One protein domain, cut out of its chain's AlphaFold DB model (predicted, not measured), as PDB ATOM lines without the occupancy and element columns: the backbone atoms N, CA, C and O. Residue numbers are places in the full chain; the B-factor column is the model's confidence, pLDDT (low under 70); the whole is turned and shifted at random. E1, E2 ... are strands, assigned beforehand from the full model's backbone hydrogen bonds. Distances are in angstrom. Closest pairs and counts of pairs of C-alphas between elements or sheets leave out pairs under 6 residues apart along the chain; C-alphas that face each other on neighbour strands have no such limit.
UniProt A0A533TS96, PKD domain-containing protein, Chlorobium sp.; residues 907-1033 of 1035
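What this domain is: This is residues 907 to 1033 of the 1035 residues of the protein "PKD domain-containing protein" of Chlorobium sp. (UniProt A0A533TS96). Two four-stranded sheets lie face to face as a long sandwich, their strands running nearly along each other at 15 degrees, each sheet twisted. One layer is E2 E1 E8 E7 and the other E3 E4 E5 E6, and the chain crosses between them at the links E2 to E3 and E6 to E7. The printed part has 127 residues with eight named strands, E1 to E8 in order along the chain, and no named helix; the class is all strand, and both sheets are antiparallel. The whole is compact, with a radius of gyration of the C-alphas of 15.6 A, yet its outline is a rod of 53 by 24 by 18 A.

How they stand to each other: E1, residues 909 to 920, and E2, residues 931 to 942, form an antiparallel hairpin, with N 911 and O 940 2.8 A apart, within hydrogen-bond range. On the other side of E1 is E8, residues 1021 to 1032, antiparallel at 169 degrees, with N 914 and O 1027 3.0 A apart. E8 and E7, residues 1009 to 1017, form a hairpin, with N 1012 and O 1026 2.9 A apart. E2 and E7 are the edge strands of this sheet. E3, residues 948 to 957, E4, residues 961 to 971, E5, residues 977 to 987, and E6, residues 995 to 1004, form a meander, each strand the antiparallel neighbour of the one before. Within hydrogen-bond range are N 953 and O 965 of E3 and E4 at 2.9 A, N 966 and O 982 of E4 and E5 at 2.8 A, and N 981 and O 1000 of E5 and E6 at 2.9 A. Between the sheets, the closest C-alphas of E2 and E3 are those of Lys 932 and Ala 957, 5.0 A apart, and those of E6 and E7 are Tyr 998 and Ala 1016, 5.3 A apart. E4 and E7 are near each other, while E2 and E6 are apart.

Where its parts are: E1 begins with C-alpha 909 at (237.787, 281.091, 168.553) and is 33.7 A long; E2 is 33.4 A. E3 measures 30.0 A, E4 33.1 A, E5 32.2 A, E6 28.1 A and E7 26.8 A. E8 is 34.7 A long and ends with C-alpha 1032 at (233.587, 280.546, 170.474).

The domain as a whole: The C-alphas of Leu 907 and Asn 925 are the two farthest apart, 53.7 A. The printed part has no cut, and no link is long. The mean pLDDT of the printed part is 82.1; 13 residues are under 70, among them 924 to 928 and 944 to 946.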
ATOM      1  N   LEU A 907     235.292 274.964 166.700       66.81
ATOM      2  CA  LEU A 907     236.737 275.049 166.517       66.81
ATOM      3  C   LEU A 907     237.219 276.498 166.372       66.81
ATOM      4  O   LEU A 907     238.325 276.793 166.812       66.81
ATOM      5  N   TYR A 908     236.420 277.408 165.807       78.00
ATOM      6  CA  TYR A 908     236.819 278.809 165.650       78.00
ATOM      7  C   TYR A 908     236.636 279.584 166.955       78.00
ATOM      8  O   TYR A 908     235.638 279.446 167.670       78.00
ATOM      9  N   ARG A 909     237.631 280.404 167.277       87.12
ATOM     10  CA  ARG A 909     237.787 281.091 168.553       87.12
ATOM     11  C   ARG A 909     237.877 282.594 168.323       87.12
ATOM     12  O   ARG A 909     238.640 283.061 167.483       87.12
ATOM     13  N   ALA A 910     237.108 283.342 169.102       85.25
ATOM     14  CA  ALA A 910     237.229 284.784 169.217       85.25
ATOM     15  C   ALA A 910     237.987 285.076 170.513       85.25
ATOM     16  O   ALA A 910     237.422 284.961 171.603       85.25
ATOM     17  N   LEU A 911     239.272 285.407 170.394       89.25
ATOM     18  CA  LEU A 911     240.085 285.860 171.512       89.25
ATOM     19  C   LEU A 911     239.890 287.369 171.680       89.25
ATOM     20  O   LEU A 911     240.443 288.176 170.935       89.25
ATOM     21  N   GLU A 912     239.069 287.743 172.651       89.00
ATOM     22  CA  GLU A 912     238.857 289.137 173.033       89.00
ATOM     23  C   GLU A 912     240.014 289.598 173.925       89.00
ATOM     24  O   GLU A 912     240.194 289.053 175.015       89.00
ATOM     25  N   ILE A 913     240.790 290.568 173.442       83.06
ATOM     26  CA  ILE A 913     241.818 291.309 174.178       83.06
ATOM     27  C   ILE A 913     241.171 292.592 174.694       83.06
ATOM     28  O   ILE A 913     240.590 293.342 173.909       83.06
ATOM     29  N   ASP A 914     241.283 292.834 175.995       73.25
ATOM     30  CA  ASP A 914     240.614 293.925 176.707       73.25
ATOM     31  C   ASP A 914     241.509 294.415 177.861       73.25
ATOM     32  O   ASP A 914     241.908 293.609 178.705       73.25
ATOM     33  N   GLY A 915     241.907 295.688 177.880       73.19
ATOM     34  CA  GLY A 915     242.903 296.202 178.826       73.19
ATOM     35  C   GLY A 915     243.482 297.576 178.475       73.19
ATOM     36  O   GLY A 915     242.818 298.401 177.853       73.19
ATOM     37  N   TRP A 916     244.733 297.828 178.872       83.50
ATOM     38  CA  TRP A 916     245.473 299.064 178.593       83.50
ATOM     39  C   TRP A 916     246.995 298.855 178.624       83.50
ATOM     40  O   TRP A 916     247.509 298.026 179.377       83.50
ATOM     41  N   VAL A 917     247.710 299.624 177.802       81.12
ATOM     42  CA  VAL A 917     249.175 299.744 177.791       81.12
ATOM     43  C   VAL A 917     249.562 301.152 178.237       81.12
ATOM     44  O   VAL A 917     248.887 302.121 177.899       81.12
ATOM     45  N   GLN A 918     250.617 301.257 179.028       86.81
ATOM     46  CA  GLN A 918     251.144 302.479 179.607       86.81
ATOM     47  C   GLN A 918     252.639 302.557 179.328       86.81
ATOM     48  O   GLN A 918     253.347 301.565 179.484       86.81
ATOM     49  N   THR A 919     253.098 303.738 178.946       88.81
ATOM     50  CA  THR A 919     254.506 304.057 178.718       88.81
ATOM     51  C   THR A 919     254.900 305.161 179.680       88.81
ATOM     52  O   THR A 919     254.123 306.099 179.871       88.81
ATOM     53  N   THR A 920     256.077 305.041 180.275       85.19
ATOM     54  CA  THR A 920     256.681 306.027 181.166       85.19
ATOM     55  C   THR A 920     258.100 306.292 180.682       85.19
ATOM     56  O   THR A 920     258.894 305.350 180.634       85.19
ATOM     57  N   ASP A 921     258.379 307.543 180.328       87.06
ATOM     58  CA  ASP A 921     259.726 308.053 180.063       87.06
ATOM     59  C   ASP A 921     260.423 308.363 181.396       87.06
ATOM     60  O   ASP A 921     259.789 308.875 182.325       87.06
ATOM     61  N   HIS A 922     261.699 308.009 181.529       80.12
ATOM     62  CA  HIS A 922     262.472 308.204 182.749       80.12
ATOM     63  C   HIS A 922     263.481 309.356 182.632       80.12
ATOM     64  O   HIS A 922     264.703 309.172 182.614       80.12
ATOM     65  N   GLU A 923     262.959 310.582 182.659       75.94
ATOM     66  CA  GLU A 923     263.772 311.795 182.678       75.94
ATOM     67  C   GLU A 923     264.599 311.955 183.969       75.94
ATOM     68  O   GLU A 923     264.088 312.185 185.075       75.94
ATOM     69  N   CYS A 924     265.927 311.967 183.834       51.62
ATOM     70  CA  CYS A 924     266.793 312.274 184.967       51.62
ATOM     71  C   CYS A 924     266.590 313.730 185.453       51.62
ATOM     72  O   CYS A 924     266.870 314.698 184.746       51.62
ATOM     73  N   ASN A 925     266.184 313.877 186.721       55.22
ATOM     74  CA  ASN A 925     265.817 315.131 187.406       55.22
ATOM     75  C   ASN A 925     264.404 315.690 187.127       55.22
ATOM     76  O   ASN A 925     264.108 316.794 187.596       55.22
ATOM     77  N   ALA A 926     263.507 314.950 186.465       58.50
ATOM     78  CA  ALA A 926     262.087 315.299 186.486       58.50
ATOM     79  C   ALA A 926     261.494 315.154 187.901       58.50
ATOM     80  O   ALA A 926     261.914 314.320 188.706       58.50
ATOM     81  N   ALA A 927     260.492 315.979 188.223       54.75
ATOM     82  CA  ALA A 927     259.757 315.860 189.487       54.75
ATOM     83  C   ALA A 927     258.743 314.698 189.473       54.75
ATOM     84  O   ALA A 927     258.355 314.209 190.535       54.75
ATOM     85  N   VAL A 928     258.304 314.291 188.276       63.66
ATOM     86  CA  VAL A 928     257.430 313.149 187.983       63.66
ATOM     87  C   VAL A 928     257.777 312.663 186.574       63.66
ATOM     88  O   VAL A 928     257.722 313.468 185.650       63.66
ATOM     89  N   ASP A 929     258.083 311.373 186.426       79.69
ATOM     90  CA  ASP A 929     258.336 310.710 185.139       79.69
ATOM     91  C   ASP A 929     257.122 310.864 184.182       79.69
ATOM     92  O   ASP A 929     256.002 310.436 184.526       79.69
ATOM     93  N   PRO A 930     257.292 311.463 182.988       80.75
ATOM     94  CA  PRO A 930     256.224 311.612 182.005       80.75
ATOM     95  C   PRO A 930     255.588 310.275 181.613       80.75
ATOM     96  O   PRO A 930     256.251 309.254 181.467       80.75
ATOM     97  N   THR A 931     254.256 310.236 181.504       79.56
ATOM     98  CA  THR A 931     253.522 308.963 181.418       79.56
ATOM     99  C   THR A 931     252.282 309.049 180.528       79.56
ATOM    100  O   THR A 931     251.451 309.950 180.669       79.56
ATOM    101  N   LYS A 932     252.094 308.053 179.653       83.56
ATOM    102  CA  LYS A 932     250.936 307.920 178.759       83.56
ATOM    103  C   LYS A 932     250.281 306.548 178.860       83.56
ATOM    104  O   LYS A 932     250.943 305.545 178.644       83.56
ATOM    105  N   THR A 933     248.959 306.513 179.029       76.62
ATOM    106  CA  THR A 933     248.152 305.282 178.934       76.62
ATOM    107  C   THR A 933     247.260 305.288 177.687       76.62
ATOM    108  O   THR A 933     246.624 306.300 177.373       76.62
ATOM    109  N   SER A 934     247.190 304.145 177.002       69.94
ATOM    110  CA  SER A 934     246.327 303.842 175.854       69.94
ATOM    111  C   SER A 934     245.490 302.592 176.144       69.94
ATOM    112  O   SER A 934     246.026 301.549 176.514       69.94
ATOM    113  N   ASN A 935     244.177 302.655 175.919       67.94
ATOM    114  CA  ASN A 935     243.311 301.478 176.048       67.94
ATOM    115  C   ASN A 935     243.581 300.462 174.928       67.94
ATOM    116  O   ASN A 935     243.790 300.826 173.771       67.94
ATOM    117  N   MET A 936     243.510 299.180 175.273       79.81
ATOM    118  CA  MET A 936     243.637 298.049 174.361       79.81
ATOM    119  C   MET A 936     242.296 297.326 174.266       79.81
ATOM    120  O   MET A 936     241.868 296.689 175.223       79.81
ATOM    121  N   TYR A 937     241.648 297.379 173.104       75.94
ATOM    122  CA  TYR A 937     240.530 296.490 172.798       75.94
ATOM    123  C   TYR A 937     240.655 295.955 171.376       75.94
ATOM    124  O   TYR A 937     240.729 296.732 170.419       75.94
ATOM    125  N   ARG A 938     240.671 294.627 171.218       80.50
ATOM    126  CA  ARG A 938     240.593 293.976 169.902       80.50
ATOM    127  C   ARG A 938     240.123 292.535 170.028       80.50
ATOM    128  O   ARG A 938     240.491 291.840 170.965       80.50
ATOM    129  N   VAL A 939     239.371 292.059 169.041       81.62
ATOM    130  CA  VAL A 939     239.057 290.632 168.907       81.62
ATOM    131  C   VAL A 939     239.968 290.031 167.843       81.62
ATOM    132  O   VAL A 939     239.951 290.471 166.692       81.62
ATOM    133  N   LEU A 940     240.758 289.029 168.226       80.50
ATOM    134  CA  LEU A 940     241.528 288.194 167.310       80.50
ATOM    135  C   LEU A 940     240.731 286.926 167.001       80.50
ATOM    136  O   LEU A 940     240.351 286.181 167.904       80.50
ATOM    137  N   LEU A 941     240.461 286.689 165.718       78.62
ATOM    138  CA  LEU A 941     239.787 285.481 165.249       78.62
ATOM    139  C   LEU A 941     240.842 284.448 164.853       78.62
ATOM    140  O   LEU A 941     241.644 284.702 163.957       78.62
ATOM    141  N   VAL A 942     240.831 283.291 165.515       81.75
ATOM    142  CA  VAL A 942     241.747 282.173 165.245       81.75
ATOM    143  C   VAL A 942     240.977 280.852 165.168       81.75
ATOM    144  O   VAL A 942     239.933 280.680 165.791       81.75
ATOM    145  N   GLY A 943     241.472 279.901 164.391       82.19
ATOM    146  CA  GLY A 943     240.852 278.617 164.107       82.19
ATOM    147  C   GLY A 943     241.860 277.617 163.529       82.19
ATOM    148  O   GLY A 943     243.072 277.823 163.612       82.19
ATOM    149  N   PRO A 944     241.386 276.505 162.948       68.56
ATOM    150  CA  PRO A 944     242.275 275.427 162.529       68.56
ATOM    151  C   PRO A 944     243.277 275.795 161.424       68.56
ATOM    152  O   PRO A 944     243.047 276.713 160.646       68.56
ATOM    153  N   TYR A 945     244.347 274.997 161.316       65.19
ATOM    154  CA  TYR A 945     245.484 275.170 160.386       65.19
ATOM    155  C   TYR A 945     246.474 276.283 160.749       65.19
ATOM    156  O   TYR A 945     246.963 276.983 159.867       65.19
ATOM    157  N   ASN A 946     246.815 276.402 162.037       55.78
ATOM    158  CA  ASN A 946     247.789 277.376 162.542       55.78
ATOM    159  C   ASN A 946     247.458 278.809 162.091       55.78
ATOM    160  O   ASN A 946     248.352 279.548 161.677       55.78
ATOM    161  N   THR A 947     246.179 279.209 162.121       70.06
ATOM    162  CA  THR A 947     245.852 280.613 161.859       70.06
ATOM    163  C   THR A 947     246.476 281.456 162.960       70.06
ATOM    164  O   THR A 947     246.072 281.369 164.124       70.06
ATOM    165  N   HIS A 948     247.436 282.265 162.552       82.81
ATOM    166  CA  HIS A 948     248.060 283.273 163.373       82.81
ATOM    167  C   HIS A 948     247.284 284.582 163.214       82.81
ATOM    168  O   HIS A 948     247.014 285.013 162.088       82.81
ATOM    169  N   ALA A 949     246.928 285.220 164.322       85.81
ATOM    170  CA  ALA A 949     246.331 286.551 164.321       85.81
ATOM    171  C   ALA A 949     247.091 287.444 165.301       85.81
ATOM    172  O   ALA A 949     247.407 287.004 166.404       85.81
ATOM    173  N   ALA A 950     247.353 288.696 164.917       91.38
ATOM    174  CA  ALA A 950     248.143 289.609 165.733       91.38
ATOM    175  C   ALA A 950     247.474 290.974 165.962       91.38
ATOM    176  O   ALA A 950     246.737 291.484 165.112       91.38
ATOM    177  N   ALA A 951     247.752 291.573 167.119       87.00
ATOM    178  CA  ALA A 951     247.371 292.934 167.478       87.00
ATOM    179  C   ALA A 951     248.557 293.665 168.110       87.00
ATOM    180  O   ALA A 951     249.113 293.175 169.084       87.00
ATOM    181  N   THR A 952     248.875 294.861 167.619       93.38
ATOM    182  CA  THR A 952     249.801 295.782 168.289       93.38
ATOM    183  C   THR A 952     249.023 296.974 168.824       93.38
ATOM    184  O   THR A 952     248.151 297.510 168.131       93.38
ATOM    185  N   PHE A 953     249.344 297.386 170.046       87.19
ATOM    186  CA  PHE A 953     248.861 298.604 170.688       87.19
ATOM    187  C   PHE A 953     250.061 299.452 171.105       87.19
ATOM    188  O   PHE A 953     251.099 298.902 171.465       87.19
ATOM    189  N   GLN A 954     249.919 300.775 171.050       91.31
ATOM    190  CA  GLN A 954     251.017 301.716 171.276       91.31
ATOM    191  C   GLN A 954     250.607 302.817 172.260       91.31
ATOM    192  O   GLN A 954     249.471 303.310 172.237       91.31
ATOM    193  N   ALA A 955     251.545 303.228 173.107       83.94
ATOM    194  CA  ALA A 955     251.450 304.415 173.945       83.94
ATOM    195  C   ALA A 955     252.768 305.195 173.848       83.94
ATOM    196  O   ALA A 955     253.841 304.619 174.003       83.94
ATOM    197  N   ILE A 956     252.680 306.495 173.568       88.31
ATOM    198  CA  ILE A 956     253.838 307.388 173.449       88.31
ATOM    199  C   ILE A 956     253.810 308.358 174.627       88.31
ATOM    200  O   ILE A 956     252.848 309.123 174.749       88.31
ATOM    201  N   ALA A 957     254.833 308.308 175.476       83.88
ATOM    202  CA  ALA A 957     255.117 309.381 176.419       83.88
ATOM    203  C   ALA A 957     255.758 310.546 175.632       83.88
ATOM    204  O   ALA A 957     256.559 310.297 174.734       83.88
ATOM    205  N   ASP A 958     255.217 311.752 175.859       76.94
ATOM    206  CA  ASP A 958     255.711 313.124 175.574       76.94
ATOM    207  C   ASP A 958     256.521 313.528 174.321       76.94
ATOM    208  O   ASP A 958     256.683 314.731 174.105       76.94
ATOM    209  N   GLN A 959     256.718 312.610 173.369       73.62
ATOM    210  CA  GLN A 959     257.306 312.726 172.018       73.62
ATOM    211  C   GLN A 959     258.723 312.145 171.847       73.62
ATOM    212  O   GLN A 959     259.294 312.272 170.759       73.62
ATOM    213  N   ASP A 960     259.201 311.384 172.828       80.81
ATOM    214  CA  ASP A 960     260.509 310.714 172.850       80.81
ATOM    215  C   ASP A 960     260.430 309.212 173.159       80.81
ATOM    216  O   ASP A 960     261.195 308.481 172.546       80.81
ATOM    217  N   VAL A 961     259.491 308.708 173.975       85.50
ATOM    218  CA  VAL A 961     259.442 307.263 174.325       85.50
ATOM    219  C   VAL A 961     258.180 306.562 173.814       85.50
ATOM    220  O   VAL A 961     257.048 306.927 174.150       85.50
ATOM    221  N   LEU A 962     258.357 305.485 173.037       89.88
ATOM    222  CA  LEU A 962     257.280 304.610 172.546       89.88
ATOM    223  C   LEU A 962     257.269 303.254 173.268       89.88
ATOM    224  O   LEU A 962     258.205 302.467 173.171       89.88
ATOM    225  N   GLY A 963     256.139 302.923 173.892       90.31
ATOM    226  CA  GLY A 963     255.834 301.582 174.385       90.31
ATOM    227  C   GLY A 963     254.876 300.835 173.456       90.31
ATOM    228  O   GLY A 963     253.794 301.340 173.135       90.31
ATOM    229  N   GLU A 964     255.236 299.615 173.057       94.69
ATOM    230  CA  GLU A 964     254.382 298.684 172.314       94.69
ATOM    231  C   GLU A 964     253.918 297.507 173.183       94.69
ATOM    232  O   GLU A 964     254.690 296.932 173.951       94.69
ATOM    233  N   ALA A 965     252.676 297.070 172.968       90.69
ATOM    234  CA  ALA A 965     252.170 295.773 173.401       90.69
ATOM    235  C   ALA A 965     251.678 294.975 172.185       90.69
ATOM    236  O   ALA A 965     250.660 295.309 171.575       90.69
ATOM    237  N   ILE A 966     252.416 293.923 171.830       96.12
ATOM    238  CA  ILE A 966     252.165 293.047 170.683       96.12
ATOM    239  C   ILE A 966     251.593 291.722 171.189       96.12
ATOM    240  O   ILE A 966     252.165 291.077 172.065       96.12
ATOM    241  N   PHE A 967     250.476 291.299 170.615       95.31
ATOM    242  CA  PHE A 967     249.759 290.066 170.921       95.31
ATOM    243  C   PHE A 967     249.750 289.190 169.675       95.31
ATOM    244  O   PHE A 967     249.235 289.617 168.649       95.31
ATOM    245  N   GLU A 968     250.279 287.977 169.773       96.44
ATOM    246  CA  GLU A 968     250.430 286.997 168.694       96.44
ATOM    247  C   GLU A 968     249.681 285.717 169.088       96.44
ATOM    248  O   GLU A 968     250.130 284.989 169.972       96.44
ATOM    249  N   ALA A 969     248.512 285.463 168.494       92.81
ATOM    250  CA  ALA A 969     247.598 284.390 168.886       92.81
ATOM    251  C   ALA A 969     247.578 283.233 167.873       92.81
ATOM    252  O   ALA A 969     247.255 283.437 166.704       92.81
ATOM    253  N   ASP A 970     247.817 282.011 168.363       90.50
ATOM    254  CA  ASP A 970     247.874 280.767 167.592       90.50
ATOM    255  C   ASP A 970     246.903 279.712 168.156       90.50
ATOM    256  O   ASP A 970     247.016 279.232 169.293       90.50
ATOM    257  N   TRP A 971     245.946 279.292 167.334       90.25
ATOM    258  CA  TRP A 971     244.972 278.253 167.682       90.25
ATOM    259  C   TRP A 971     245.601 276.874 167.934       90.25
ATOM    260  O   TRP A 971     246.555 276.487 167.261       90.25
ATOM    261  N   GLN A 972     245.024 276.097 168.857       83.56
ATOM    262  CA  GLN A 972     245.424 274.721 169.169       83.56
ATOM    263  C   GLN A 972     244.279 273.715 168.946       83.56
ATOM    264  O   GLN A 972     243.101 274.048 169.078       83.56
ATOM    265  N   LEU A 973     244.630 272.451 168.670       69.88
ATOM    266  CA  LEU A 973     243.688 271.360 168.353       69.88
ATOM    267  C   LEU A 973     242.637 271.103 169.454       69.88
ATOM    268  O   LEU A 973     241.516 270.692 169.163       69.88
ATOM    269  N   ASP A 974     242.987 271.383 170.710       72.19
ATOM    270  CA  ASP A 974     242.123 271.289 171.893       72.19
ATOM    271  C   ASP A 974     241.183 272.502 172.076       72.19
ATOM    272  O   ASP A 974     240.510 272.616 173.101       72.19
ATOM    273  N   LYS A 975     241.117 273.401 171.079       80.62
ATOM    274  CA  LYS A 975     240.374 274.678 171.071       80.62
ATOM    275  C   LYS A 975     240.926 275.739 172.031       80.62
ATOM    276  O   LYS A 975     240.317 276.808 172.177       80.62
ATOM    277  N   SER A 976     242.063 275.487 172.683       86.81
ATOM    278  CA  SER A 976     242.804 276.545 173.360       86.81
ATOM    279  C   SER A 976     243.447 277.490 172.339       86.81
ATOM    280  O   SER A 976     243.577 277.186 171.149       86.81
ATOM    281  N   VAL A 977     243.821 278.677 172.803       90.12
ATOM    282  CA  VAL A 977     244.595 279.641 172.022       90.12
ATOM    283  C   VAL A 977     245.900 279.869 172.764       90.12
ATOM    284  O   VAL A 977     245.889 280.378 173.888       90.12
ATOM    285  N   LYS A 978     247.017 279.462 172.154       92.81
ATOM    286  CA  LYS A 978     248.339 279.914 172.587       92.81
ATOM    287  C   LYS A 978     248.485 281.366 172.187       92.81
ATOM    288  O   LYS A 978     247.981 281.777 171.147       92.81
ATOM    289  N   ILE A 979     249.142 282.144 173.028       93.56
ATOM    290  CA  ILE A 979     249.354 283.554 172.745       93.56
ATOM    291  C   ILE A 979     250.676 284.019 173.318       93.56
ATOM    292  O   ILE A 979     250.889 283.964 174.529       93.56
ATOM    293  N   LYS A 980     251.551 284.477 172.429       95.62
ATOM    294  CA  LYS A 980     252.757 285.210 172.787       95.62
ATOM    295  C   LYS A 980     252.371 286.674 172.950       95.62
ATOM    296  O   LYS A 980     251.762 287.266 172.063       95.62
ATOM    297  N   VAL A 981     252.690 287.250 174.099       94.19
ATOM    298  CA  VAL A 981     252.600 288.694 174.317       94.19
ATOM    299  C   VAL A 981     254.017 289.217 174.433       94.19
ATOM    300  O   VAL A 981     254.829 288.638 175.150       94.19
ATOM    301  N   THR A 982     254.312 290.279 173.701       96.12
ATOM    302  CA  THR A 982     255.630 290.902 173.612       96.12
ATOM    303  C   THR A 982     255.466 292.380 173.921       96.12
ATOM    304  O   THR A 982     254.698 293.062 173.244       96.12
ATOM    305  N   LEU A 983     256.154 292.869 174.947       91.44
ATOM    306  CA  LEU A 983     256.233 294.292 175.250       91.44
ATOM    307  C   LEU A 983     257.573 294.845 174.787       91.44
ATOM    308  O   LEU A 983     258.599 294.199 175.003       91.44
ATOM    309  N   ARG A 984     257.555 296.037 174.190       94.81
ATOM    310  CA  ARG A 984     258.755 296.784 173.795       94.81
ATOM    311  C   ARG A 984     258.692 298.199 174.325       94.81
ATOM    312  O   ARG A 984     257.633 298.813 174.249       94.81
ATOM    313  N   VAL A 985     259.807 298.707 174.822       90.00
ATOM    314  CA  VAL A 985     260.011 300.139 175.060       90.00
ATOM    315  C   VAL A 985     261.131 300.603 174.141       90.00
ATOM    316  O   VAL A 985     262.142 299.912 174.036       90.00
ATOM    317  N   HIS A 986     260.897 301.691 173.413       89.12
ATOM    318  CA  HIS A 986     261.817 302.276 172.445       89.12
ATOM    319  C   HIS A 986     262.354 303.613 172.964       89.12
ATOM    320  O   HIS A 986     261.566 304.472 173.364       89.12
ATOM    321  N   ASP A 987     263.671 303.786 172.853       83.12
ATOM    322  CA  ASP A 987     264.400 305.055 172.988       83.12
ATOM    323  C   ASP A 987     264.188 305.861 171.691       83.12
ATOM    324  O   ASP A 987     264.995 305.833 170.754       83.12
ATOM    325  N   GLY A 988     262.986 306.427 171.560       81.88
ATOM    326  CA  GLY A 988     262.465 307.053 170.347       81.88
ATOM    327  C   GLY A 988     260.957 306.838 170.139       81.88
ATOM    328  O   GLY A 988     260.339 305.906 170.655       81.88
ATOM    329  N   THR A 989     260.336 307.682 169.307       80.12
ATOM    330  CA  THR A 989     258.897 307.590 168.975       80.12
ATOM    331  C   THR A 989     258.559 306.668 167.810       80.12
ATOM    332  O   THR A 989     257.390 306.579 167.416       80.12
ATOM    333  N   LYS A 990     259.543 305.986 167.215       80.62
ATOM    334  CA  LYS A 990     259.323 305.110 166.060       80.62
ATOM    335  C   LYS A 990     259.697 303.679 166.400       80.62
ATOM    336  O   LYS A 990     260.708 303.396 167.027       80.62
ATOM    337  N   THR A 991     258.951 302.746 165.822       79.06
ATOM    338  CA  THR A 991     259.226 301.303 165.917       79.06
ATOM    339  C   THR A 991     260.536 300.865 165.241       79.06
ATOM    340  O   THR A 991     260.907 299.695 165.319       79.06
ATOM    341  N   SER A 992     261.227 301.784 164.554       79.12
ATOM    342  CA  SER A 992     262.577 301.611 164.007       79.12
ATOM    343  C   SER A 992     263.695 301.850 165.021       79.12
ATOM    344  O   SER A 992     264.839 301.496 164.734       79.12
ATOM    345  N   ASP A 993     263.381 302.498 166.139       81.94
ATOM    346  CA  ASP A 993     264.364 302.998 167.095       81.94
ATOM    347  C   ASP A 993     264.744 301.871 168.083       81.94
ATOM    348  O   ASP A 993     264.039 300.856 168.180       81.94
ATOM    349  N   SER A 994     265.894 301.986 168.756       82.81
ATOM    350  CA  SER A 994     266.419 300.939 169.651       82.81
ATOM    351  C   SER A 994     265.444 300.618 170.779       82.81
ATOM    352  O   SER A 994     264.833 301.525 171.331       82.81
ATOM    353  N   TYR A 995     265.305 299.331 171.121       88.06
ATOM    354  CA  TYR A 995     264.316 298.879 172.098       88.06
ATOM    355  C   TYR A 995     264.810 297.778 173.031       88.06
ATOM    356  O   TYR A 995     265.618 296.925 172.650       88.06
ATOM    357  N   TYR A 996     264.212 297.744 174.219       89.31
ATOM    358  CA  TYR A 996     264.239 296.609 175.132       89.31
ATOM    359  C   TYR A 996     262.926 295.817 175.043       89.31
ATOM    360  O   TYR A 996     261.840 296.394 174.962       89.31
ATOM    361  N   GLU A 997     263.013 294.482 175.038       92.81
ATOM    362  CA  GLU A 997     261.874 293.576 174.830       92.81
ATOM    363  C   GLU A 997     261.679 292.607 176.005       92.81
ATOM    364  O   GLU A 997     262.624 291.971 176.473       92.81
ATOM    365  N   TYR A 998     260.424 292.415 176.421       86.31
ATOM    366  CA  TYR A 998     260.017 291.317 177.299       86.31
ATOM    367  C   TYR A 998     258.838 290.546 176.698       86.31
ATOM    368  O   TYR A 998     257.758 291.102 176.482       86.31
ATOM    369  N   ALA A 999     259.024 289.246 176.460       90.62
ATOM    370  CA  ALA A 999     258.015 288.372 175.864       90.62
ATOM    371  C   ALA A 999     257.627 287.205 176.784       90.62
ATOM    372  O   ALA A 999     258.472 286.613 177.457       90.62
ATOM    373  N   HIS A1000     256.346 286.831 176.778       84.75
ATOM    374  CA  HIS A1000     255.836 285.681 177.524       84.75
ATOM    375  C   HIS A1000     254.732 284.944 176.759       84.75
ATOM    376  O   HIS A1000     253.918 285.557 176.071       84.75
ATOM    377  N   ASN A1001     254.688 283.619 176.909       90.88
ATOM    378  CA  ASN A1001     253.699 282.759 176.263       90.88
ATOM    379  C   ASN A1001     252.612 282.341 177.254       90.88
ATOM    380  O   ASN A1001     252.906 281.844 178.339       90.88
ATOM    381  N   PHE A1002     251.354 282.456 176.845       86.81
ATOM    382  CA  PHE A1002     250.196 281.980 177.591       86.81
ATOM    383  C   PHE A1002     249.406 280.950 176.779       86.81
ATOM    384  O   PHE A1002     249.625 280.750 175.584       86.81
ATOM    385  N   THR A1003     248.459 280.279 177.427       89.62
ATOM    386  CA  THR A1003     247.459 279.436 176.764       89.62
ATOM    387  C   THR A1003     246.111 279.685 177.420       89.62
ATOM    388  O   THR A1003     245.979 279.545 178.634       89.62
ATOM    389  N   VAL A1004     245.116 280.081 176.629       88.50
ATOM    390  CA  VAL A1004     243.757 280.356 177.106       88.50
ATOM    391  C   VAL A1004     242.854 279.221 176.637       88.50
ATOM    392  O   VAL A1004     242.600 279.084 175.440       88.50
ATOM    393  N   ALA A1005     242.388 278.381 177.561       84.88
ATOM    394  CA  ALA A1005     241.511 277.251 177.252       84.88
ATOM    395  C   ALA A1005     240.144 277.702 176.699       84.88
ATOM    396  O   ALA A1005     239.700 278.830 176.927       84.88
ATOM    397  N   ALA A1006     239.462 276.823 175.963       79.88
ATOM    398  CA  ALA A1006     238.183 277.143 175.333       79.88
ATOM    399  C   ALA A1006     237.111 277.551 176.359       79.88
ATOM    400  O   ALA A1006     236.825 276.821 177.305       79.88
ATOM    401  N   GLY A1007     236.493 278.718 176.156       71.62
ATOM    402  CA  GLY A1007     235.465 279.266 177.045       71.62
ATOM    403  C   GLY A1007     236.004 279.871 178.344       71.62
ATOM    404  O   GLY A1007     235.208 280.304 179.172       71.62
ATOM    405  N   LYS A1008     237.328 279.912 178.539       83.38
ATOM    406  CA  LYS A1008     237.975 280.507 179.715       83.38
ATOM    407  C   LYS A1008     238.543 281.894 179.396       83.38
ATOM    408  O   LYS A1008     238.729 282.271 178.234       83.38
ATOM    409  N   SER A1009     238.821 282.647 180.453       79.31
ATOM    410  CA  SER A1009     239.503 283.938 180.418       79.31
ATOM    411  C   SER A1009     240.821 283.882 181.188       79.31
ATOM    412  O   SER A1009     240.994 283.067 182.091       79.31
ATOM    413  N   LEU A1010     241.760 284.748 180.814       78.38
ATOM    414  CA  LEU A1010     243.056 284.899 181.462       78.38
ATOM    415  C   LEU A1010     243.396 286.386 181.578       78.38
ATOM    416  O   LEU A1010     243.580 287.050 180.560       78.38
ATOM    417  N   SER A1011     243.516 286.895 182.802       82.00
ATOM    418  CA  SER A1011     243.982 288.261 183.068       82.00
ATOM    419  C   SER A1011     245.448 288.250 183.491       82.00
ATOM    420  O   SER A1011     245.865 287.428 184.313       82.00
ATOM    421  N   LYS A1012     246.247 289.147 182.910       83.75
ATOM    422  CA  LYS A1012     247.684 289.286 183.162       83.75
ATOM    423  C   LYS A1012     248.103 290.751 183.161       83.75
ATOM    424  O   LYS A1012     247.423 291.622 182.620       83.75
ATOM    425  N   TRP A1013     249.255 290.988 183.771       80.69
ATOM    426  CA  TRP A1013     250.031 292.201 183.600       80.69
ATOM    427  C   TRP A1013     251.472 291.816 183.260       80.69
ATOM    428  O   TRP A1013     251.935 290.735 183.634       80.69
ATOM    429  N   MET A1014     252.148 292.671 182.506       80.56
ATOM    430  CA  MET A1014     253.529 292.507 182.055       80.56
ATOM    431  C   MET A1014     254.198 293.882 182.016       80.56
ATOM    432  O   MET A1014     253.510 294.893 181.885       80.56
ATOM    433  N   TYR A1015     255.526 293.918 182.091       84.19
ATOM    434  CA  TYR A1015     256.305 295.134 181.876       84.19
ATOM    435  C   TYR A1015     257.641 294.818 181.195       84.19
ATOM    436  O   TYR A1015     258.135 293.695 181.301       84.19
ATOM    437  N   ALA A1016     258.211 295.807 180.512       84.12
ATOM    438  CA  ALA A1016     259.604 295.829 180.073       84.12
ATOM    439  C   ALA A1016     260.231 297.149 180.557       84.12
ATOM    440  O   ALA A1016     259.526 298.156 180.652       84.12
ATOM    441  N   ASN A1017     261.505 297.114 180.954       83.94
ATOM    442  CA  ASN A1017     262.189 298.227 181.613       83.94
ATOM    443  C   ASN A1017     263.710 298.122 181.427       83.94
ATOM    444  O   ASN A1017     264.306 297.153 181.903       83.94
ATOM    445  N   ASP A1018     264.312 299.125 180.800       77.44
ATOM    446  CA  ASP A1018     265.760 299.372 180.687       77.44
ATOM    447  C   ASP A1018     266.182 300.742 181.270       77.44
ATOM    448  O   ASP A1018     267.371 301.043 181.383       77.44
ATOM    449  N   GLY A1019     265.197 301.513 181.727       79.25
ATOM    450  CA  GLY A1019     265.257 302.870 182.262       79.25
ATOM    451  C   GLY A1019     263.855 303.449 182.099       79.25
ATOM    452  O   GLY A1019     263.121 303.647 183.082       79.25
ATOM    453  N   ASP A1020     263.459 303.530 180.833       82.62
ATOM    454  CA  ASP A1020     262.093 303.752 180.376       82.62
ATOM    455  C   ASP A1020     261.260 302.488 180.541       82.62
ATOM    456  O   ASP A1020     261.777 301.372 180.652       82.62
ATOM    457  N   LYS A1021     259.939 302.648 180.631       84.25
ATOM    458  CA  LYS A1021     259.047 301.562 181.052       84.25
ATOM    459  C   LYS A1021     257.841 301.467 180.141       84.25
ATOM    460  O   LYS A1021     257.071 302.415 180.021       84.25
ATOM    461  N   VAL A1022     257.600 300.273 179.608       84.50
ATOM    462  CA  VAL A1022     256.284 299.890 179.082       84.50
ATOM    463  C   VAL A1022     255.634 298.902 180.045       84.50
ATOM    464  O   VAL A1022     256.258 297.945 180.503       84.50
ATOM    465  N   PHE A1023     254.363 299.114 180.353       83.38
ATOM    466  CA  PHE A1023     253.544 298.267 181.209       83.38
ATOM    467  C   PHE A1023     252.234 297.962 180.486       83.38
ATOM    468  O   PHE A1023     251.582 298.865 179.976       83.38
ATOM    469  N   ALA A1024     251.802 296.706 180.455       73.62
ATOM    470  CA  ALA A1024     250.521 296.335 179.862       73.62
ATOM    471  C   ALA A1024     249.708 295.471 180.819       73.62
ATOM    472  O   ALA A1024     250.196 294.453 181.311       73.62
ATOM    473  N   ARG A1025     248.440 295.836 181.020       74.81
ATOM    474  CA  ARG A1025     247.441 295.025 181.719       74.81
ATOM    475  C   ARG A1025     246.356 294.616 180.742       74.81
ATOM    476  O   ARG A1025     245.802 295.462 180.050       74.81
ATOM    477  N   PHE A1026     246.030 293.331 180.690       78.12
ATOM    478  CA  PHE A1026     245.069 292.809 179.723       78.12
ATOM    479  C   PHE A1026     244.346 291.562 180.224       78.12
ATOM    480  O   PHE A1026     244.868 290.769 181.006       78.12
ATOM    481  N   THR A1027     243.135 291.379 179.716       80.38
ATOM    482  CA  THR A1027     242.322 290.178 179.836       80.38
ATOM    483  C   THR A1027     242.120 289.586 178.453       80.38
ATOM    484  O   THR A1027     241.765 290.288 177.510       80.38
ATOM    485  N   LEU A1028     242.337 288.279 178.350       83.38
ATOM    486  CA  LEU A1028     242.169 287.480 177.146       83.38
ATOM    487  C   LEU A1028     240.983 286.543 177.364       83.38
ATOM    488  O   LEU A1028     241.058 285.673 178.229       83.38
ATOM    489  N   LYS A1029     239.884 286.693 176.620       87.25
ATOM    490  CA  LYS A1029     238.686 285.838 176.758       87.25
ATOM    491  C   LYS A1029     238.565 284.961 175.512       87.25
ATOM    492  O   LYS A1029     238.270 285.475 174.438       87.25
ATOM    493  N   ASN A1030     238.794 283.650 175.633       89.50
ATOM    494  CA  ASN A1030     238.709 282.707 174.512       89.50
ATOM    495  C   ASN A1030     237.254 282.245 174.308       89.50
ATOM    496  O   ASN A1030     236.841 281.181 174.783       89.50
ATOM    497  N   LYS A1031     236.467 283.029 173.573       81.69
ATOM    498  CA  LYS A1031     235.068 282.718 173.234       81.69
ATOM    499  C   LYS A1031     234.993 281.836 171.983       81.69
ATOM    500  O   LYS A1031     235.930 281.792 171.192       81.69
ATOM    501  N   GLN A1032     233.884 281.120 171.791       76.19
ATOM    502  CA  GLN A1032     233.587 280.546 170.474       76.19
ATOM    503  C   GLN A1032     233.314 281.706 169.510       76.19
ATOM    504  O   GLN A1032     232.590 282.636 169.866       76.19
ATOM    505  N   ALA A1033     233.913 281.680 168.321       66.88
ATOM    506  CA  ALA A1033     233.602 282.667 167.298       66.88
ATOM    507  C   ALA A1033     232.204 282.395 166.726       66.88
ATOM    508  O   ALA A1033     231.863 281.253 166.419       66.88
TER     509      ALA A1033